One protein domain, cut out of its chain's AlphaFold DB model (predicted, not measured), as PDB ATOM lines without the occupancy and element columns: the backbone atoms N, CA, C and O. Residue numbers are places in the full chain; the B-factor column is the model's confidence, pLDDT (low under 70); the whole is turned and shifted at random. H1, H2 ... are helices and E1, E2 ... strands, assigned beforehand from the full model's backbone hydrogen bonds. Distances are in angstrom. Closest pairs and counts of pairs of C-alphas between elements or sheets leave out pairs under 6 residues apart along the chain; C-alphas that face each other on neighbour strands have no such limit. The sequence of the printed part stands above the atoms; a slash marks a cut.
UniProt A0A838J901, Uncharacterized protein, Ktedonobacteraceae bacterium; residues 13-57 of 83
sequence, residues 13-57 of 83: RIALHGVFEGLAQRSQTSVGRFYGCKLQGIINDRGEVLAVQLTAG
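What this domain is: This is residues 13 to 57 of the 83 residues of an uncharacterized protein of Ktedonobacteraceae bacterium (UniProt A0A838J901). Two flat hairpins share one long strand, E2, which bends by 72 degrees at residue 35 and gives the sheet an L shape. E1 pairs beside the first part of E2, E3 beside the longer second part, and the short helix H1 only grazes the sheet near the bend. The printed part has 45 residues, in the order H1, E1, E2, E3; the antiparallel sheet runs E1, E2, E3, and the class is mostly strand. The whole is only just loose, close to extended, with a radius of gyration of the C-alphas of 13.6 A, and flat, spanning 38 by 27 by 13 A.

How they stand to each other: H1, residues 13 to 16, only grazes the sheet with residues 13 to 14; the closest C-alphas of H1 and E2, residues 32 to 43, are those of Ile 14 and Tyr 35, 6.8 A apart. H1 is too short for an O i to N i+4 pair; its one O i to N i+3 pair is within hydrogen-bond range. E1, residues 25 to 29, forms a hairpin with E2, where N 27 and O 34 are 3.0 A apart, within hydrogen-bond range. E2 forms a second hairpin with E3, residues 49 to 56, where N 40 and O 53 are within range at 2.9 A. The pairing is staggered: E2 pairs with E1 over residues 32 to 36 and with E3 over residues 37 to 43. E1, E2 and E3 form a meander, each strand the antiparallel neighbour of the one before.

Where its parts are: H1 begins at C-alpha 13 (-20.697, 47.683, 28.783). E2 measures 30.4 A and E3 20.3 A; E3 ends at C-alpha 56 (-22.234, 48.322, 12.687).

The domain as a whole: The C-alphas farthest apart, of Ala 15 and Arg 46, are 39.8 A apart. The printed part has no cut, and no link is long. Mean pLDDT of the printed part is 75.4; residues 13, 15, 18, 21, 29 to 30, 32 and 57 are under 70.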
ATOM      1  N   ARG A  13     -19.886  48.611  29.579       62.81
ATOM      2  CA  ARG A  13     -20.697  47.683  28.783       62.81
ATOM      3  C   ARG A  13     -20.015  47.183  27.500       62.81
ATOM      4  O   ARG A  13     -20.492  46.221  26.916       62.81
ATOM      5  N   ILE A  14     -18.870  47.749  27.101       70.69
ATOM      6  CA  ILE A  14     -18.060  47.218  25.986       70.69
ATOM      7  C   ILE A  14     -17.390  45.898  26.365       70.69
ATOM      8  O   ILE A  14     -17.130  45.097  25.493       70.69
ATOM      9  N   ALA A  15     -17.140  45.593  27.635       67.12
ATOM     10  CA  ALA A  15     -16.597  44.275  27.983       67.12
ATOM     11  C   ALA A  15     -17.676  43.170  28.028       67.12
ATOM     12  O   ALA A  15     -17.351  42.000  28.161       67.12
ATOM     13  N   LEU A  16     -18.962  43.538  27.942       70.12
ATOM     14  CA  LEU A  16     -20.102  42.671  28.269       70.12
ATOM     15  C   LEU A  16     -20.950  42.273  27.046       70.12
ATOM     16  O   LEU A  16     -21.999  41.657  27.203       70.12
ATOM     17  N   HIS A  17     -20.531  42.621  25.825       70.12
ATOM     18  CA  HIS A  17     -21.307  42.401  24.595       70.12
ATOM     19  C   HIS A  17     -20.890  41.125  23.837       70.12
ATOM     20  O   HIS A  17     -20.715  41.160  22.627       70.12
ATOM     21  N   GLY A  18     -20.758  39.981  24.514       67.44
ATOM     22  CA  GLY A  18     -20.304  38.737  23.859       67.44
ATOM     23  C   GLY A  18     -21.158  38.302  22.654       67.44
ATOM     24  O   GLY A  18     -20.638  37.769  21.685       67.44
ATOM     25  N   VAL A  19     -22.463  38.603  22.654       70.94
ATOM     26  CA  VAL A  19     -23.387  38.242  21.553       70.94
ATOM     27  C   VAL A  19     -23.189  39.107  20.299       70.94
ATOM     28  O   VAL A  19     -23.554  38.704  19.200       70.94
ATOM     29  N   PHE A  20     -22.602  40.295  20.448       70.25
ATOM     30  CA  PHE A  20     -22.391  41.247  19.352       70.25
ATOM     31  C   PHE A  20     -20.905  41.483  19.071       70.25
ATOM     32  O   PHE A  20     -20.538  42.493  18.462       70.25
ATOM     33  N   GLU A  21     -20.045  40.580  19.542       69.44
ATOM     34  CA  GLU A  21     -18.607  40.632  19.317       69.44
ATOM     35  C   GLU A  21     -18.324  40.549  17.806       69.44
ATOM     36  O   GLU A  21     -18.819  39.670  17.107       69.44
ATOM     37  N   GLY A  22     -17.610  41.544  17.268       73.00
ATOM     38  CA  GLY A  22     -17.360  41.688  15.825       73.00
ATOM     39  C   GLY A  22     -18.447  42.421  15.019       73.00
ATOM     40  O   GLY A  22     -18.151  42.898  13.927       73.00
ATOM     41  N   LEU A  23     -19.666  42.587  15.553       70.81
ATOM     42  CA  LEU A  23     -20.762  43.332  14.900       70.81
ATOM     43  C   LEU A  23     -20.973  44.733  15.492       70.81
ATOM     44  O   LEU A  23     -21.332  45.673  14.779       70.81
ATOM     45  N   ALA A  24     -20.760  44.895  16.798       76.50
ATOM     46  CA  ALA A  24     -20.843  46.187  17.463       76.50
ATOM     47  C   ALA A  24     -19.565  47.005  17.224       76.50
ATOM     48  O   ALA A  24     -18.454  46.518  17.413       76.50
ATOM     49  N   GLN A  25     -19.716  48.278  16.851       78.62
ATOM     50  CA  GLN A  25     -18.583  49.183  16.636       78.62
ATOM     51  C   GLN A  25     -18.738  50.454  17.472       78.62
ATOM     52  O   GLN A  25     -19.847  50.878  17.808       78.62
ATOM     53  N   ARG A  26     -17.606  51.082  17.816       75.75
ATOM     54  CA  ARG A  26     -17.605  52.436  18.377       75.75
ATOM     55  C   ARG A  26     -17.959  53.433  17.285       75.75
ATOM     56  O   ARG A  26     -17.350  53.414  16.220       75.75
ATOM     57  N   SER A  27     -18.867  54.348  17.583       74.81
ATOM     58  CA  SER A  27     -19.119  55.506  16.729       74.81
ATOM     59  C   SER A  27     -19.263  56.769  17.576       74.81
ATOM     60  O   SER A  27     -19.495  56.715  18.789       74.81
ATOM     61  N   GLN A  28     -19.000  57.910  16.944       74.56
ATOM     62  CA  GLN A  28     -18.926  59.223  17.570       74.56
ATOM     63  C   GLN A  28     -20.026  60.113  16.992       74.56
ATOM     64  O   GLN A  28     -20.042  60.393  15.798       74.56
ATOM     65  N   THR A  29     -20.922  60.581  17.853       69.75
ATOM     66  CA  THR A  29     -21.941  61.588  17.556       69.75
ATOM     67  C   THR A  29     -21.590  62.910  18.241       69.75
ATOM     68  O   THR A  29     -20.713  62.972  19.104       69.75
ATOM     69  N   SER A  30     -22.269  63.994  17.858       69.12
ATOM     70  CA  SER A  30     -22.089  65.333  18.445       69.12
ATOM     71  C   SER A  30     -22.318  65.373  19.962       69.12
ATOM     72  O   SER A  30     -21.736  66.206  20.649       69.12
ATOM     73  N   VAL A  31     -23.134  64.450  20.475       72.12
ATOM     74  CA  VAL A  31     -23.511  64.316  21.890       72.12
ATOM     75  C   VAL A  31     -22.676  63.290  22.664       72.12
ATOM     76  O   VAL A  31     -22.733  63.273  23.890       72.12
ATOM     77  N   GLY A  32     -21.884  62.437  22.002       67.62
ATOM     78  CA  GLY A  32     -21.063  61.451  22.708       67.62
ATOM     79  C   GLY A  32     -20.536  60.303  21.849       67.62
ATOM     80  O   GLY A  32     -20.676  60.277  20.631       67.62
ATOM     81  N   ARG A  33     -19.891  59.325  22.494       70.06
ATOM     82  CA  ARG A  33     -19.405  58.093  21.847       70.06
ATOM     83  C   ARG A  33     -20.246  56.905  22.299       70.06
ATOM     84  O   ARG A  33     -20.326  56.634  23.497       70.06
ATOM     85  N   PHE A  34     -20.827  56.175  21.352       73.19
ATOM     86  CA  PHE A  34     -21.645  54.991  21.617       73.19
ATOM     87  C   PHE A  34     -20.943  53.715  21.152       73.19
ATOM     88  O   PHE A  34     -20.017  53.755  20.338       73.19
ATOM     89  N   TYR A  35     -21.370  52.579  21.695       76.31
ATOM     90  CA  TYR A  35     -20.911  51.265  21.269       76.31
ATOM     91  C   TYR A  35     -22.110  50.351  21.065       76.31
ATOM     92  O   TYR A  35     -22.827  50.063  22.023       76.31
ATOM     93  N   GLY A  36     -22.342  49.943  19.822       77.69
ATOM     94  CA  GLY A  36     -23.495  49.127  19.467       77.69
ATOM     95  C   GLY A  36     -23.597  48.854  17.971       77.69
ATOM     96  O   GLY A  36     -22.776  49.309  17.169       77.69
ATOM     97  N   CYS A  37     -24.627  48.097  17.619       76.94
ATOM     98  CA  CYS A  37     -25.047  47.796  16.257       76.94
ATOM     99  C   CYS A  37     -26.438  48.390  16.006       76.94
ATOM    100  O   CYS A  37     -27.218  48.590  16.940       76.94
ATOM    101  N   LYS A  38     -26.742  48.682  14.745       79.31
ATOM    102  CA  LYS A  38     -28.076  49.068  14.288       79.31
ATOM    103  C   LYS A  38     -28.763  47.843  13.692       79.31
ATOM    104  O   LYS A  38     -28.113  46.996  13.080       79.31
ATOM    105  N   LEU A  39     -30.074  47.760  13.872       84.56
ATOM    106  CA  LEU A  39     -30.918  46.796  13.179       84.56
ATOM    107  C   LEU A  39     -31.613  47.534  12.035       84.56
ATOM    108  O   LEU A  39     -32.416  48.428  12.294       84.56
ATOM    109  N   GLN A  40     -31.307  47.177  10.792       79.06
ATOM    110  CA  GLN A  40     -32.088  47.621   9.643       79.06
ATOM    111  C   GLN A  40     -33.028  46.516   9.195       79.06
ATOM    112  O   GLN A  40     -32.611  45.377   9.011       79.06
ATOM    113  N   GLY A  41     -34.294  46.871   9.009       83.38
ATOM    114  CA  GLY A  41     -35.322  45.984   8.489       83.38
ATOM    115  C   GLY A  41     -36.039  46.633   7.315       83.38
ATOM    116  O   GLY A  41     -36.327  47.828   7.354       83.38
ATOM    117  N   ILE A  42     -36.334  45.842   6.289       80.88
ATOM    118  CA  ILE A  42     -37.230  46.216   5.197       80.88
ATOM    119  C   ILE A  42     -38.557  45.512   5.465       80.88
ATOM    120  O   ILE A  42     -38.600  44.283   5.566       80.88
ATOM    121  N   ILE A  43     -39.624  46.293   5.606       85.44
ATOM    122  CA  ILE A  43     -40.970  45.804   5.904       85.44
ATOM    123  C   ILE A  43     -41.888  46.248   4.767       85.44
ATOM    124  O   ILE A  43     -41.817  47.393   4.326       85.44
ATOM    125  N   ASN A  44     -42.712  45.330   4.271       81.62
ATOM    126  CA  ASN A  44     -43.739  45.604   3.271       81.62
ATOM    127  C   ASN A  44     -44.942  46.321   3.918       81.62
ATOM    128  O   ASN A  44     -45.194  46.155   5.109       81.62
ATOM    129  N   ASP A  45     -45.761  47.027   3.140       81.38
ATOM    130  CA  ASP A  45     -46.972  47.718   3.616       81.38
ATOM    131  C   ASP A  45     -48.016  46.757   4.219       81.38
ATOM    132  O   ASP A  45     -48.890  47.157   4.985       81.38
ATOM    133  N   ARG A  46     -47.905  45.457   3.907       83.00
ATOM    134  CA  ARG A  46     -48.696  44.373   4.516       83.00
ATOM    135  C   ARG A  46     -48.165  43.897   5.876       83.00
ATOM    136  O   ARG A  46     -48.770  43.020   6.481       83.00
ATOM    137  N   GLY A  47     -47.047  44.446   6.349       78.31
ATOM    138  CA  GLY A  47     -46.402  44.073   7.612       78.31
ATOM    139  C   GLY A  47     -45.455  42.872   7.525       78.31
ATOM    140  O   GLY A  47     -44.976  42.397   8.550       78.31
ATOM    141  N   GLU A  48     -45.165  42.373   6.323       83.44
ATOM    142  CA  GLU A  48     -44.221  41.270   6.116       83.44
ATOM    143  C   GLU A  48     -42.773  41.774   6.158       83.44
ATOM    144  O   GLU A  48     -42.427  42.767   5.515       83.44
ATOM    145  N   VAL A  49     -41.913  41.074   6.900       82.06
ATOM    146  CA  VAL A  49     -40.486  41.394   7.005       82.06
ATOM    147  C   VAL A  49     -39.747  40.759   5.828       82.06
ATOM    148  O   VAL A  49     -39.622  39.540   5.758       82.06
ATOM    149  N   LEU A  50     -39.252  41.587   4.907       81.12
ATOM    150  CA  LEU A  50     -38.562  41.135   3.695       81.12
ATOM    151  C   LEU A  50     -37.090  40.811   3.961       81.12
ATOM    152  O   LEU A  50     -36.560  39.833   3.442       81.12
ATOM    153  N   ALA A  51     -36.424  41.630   4.772       77.88
ATOM    154  CA  ALA A  51     -35.028  41.427   5.133       77.88
ATOM    155  C   ALA A  51     -34.702  42.148   6.440       77.88
ATOM    156  O   ALA A  51     -35.193  43.249   6.682       77.88
ATOM    157  N   VAL A  52     -33.838  41.541   7.255       78.62
ATOM    158  CA  VAL A  52     -33.286  42.147   8.469       78.62
ATOM    159  C   VAL A  52     -31.776  41.983   8.444       78.62
ATOM    160  O   VAL A  52     -31.271  40.879   8.252       78.62
ATOM    161  N   GLN A  53     -31.053  43.077   8.653       78.88
ATOM    162  CA  GLN A  53     -29.601  43.095   8.706       78.88
ATOM    163  C   GLN A  53     -29.126  43.823   9.962       78.88
ATOM    164  O   GLN A  53     -29.555  44.937  10.268       78.88
ATOM    165  N   LEU A  54     -28.209  43.185  10.685       77.75
ATOM    166  CA  LEU A  54     -27.449  43.817  11.757       77.75
ATOM    167  C   LEU A  54     -26.235  44.511  11.138       77.75
ATOM    168  O   LEU A  54     -25.380  43.855  10.543       77.75
ATOM    169  N   THR A  55     -26.159  45.832  11.270       77.31
ATOM    170  CA  THR A  55     -25.036  46.635  10.776       77.31
ATOM    171  C   THR A  55     -24.289  47.285  11.930       77.31
ATOM    172  O   THR A  55     -24.831  47.542  13.010       77.31
ATOM    173  N   ALA A  56     -23.003  47.561  11.719       73.44
ATOM    174  CA  ALA A  56     -22.234  48.322  12.687       73.44
ATOM    175  C   ALA A  56     -22.834  49.729  12.831       73.44
ATOM    176  O   ALA A  56     -23.270  50.336  11.854       73.44
ATOM    177  N   GLY A  57     -22.822  50.286  14.044       68.69
ATOM    178  CA  GLY A  57     -23.480  51.567  14.320       68.69
ATOM    179  C   GLY A  57     -22.987  52.756  13.484       68.69
ATOM    180  O   GLY A  57     -23.700  53.747  13.351       68.69
TER     181      GLY A  57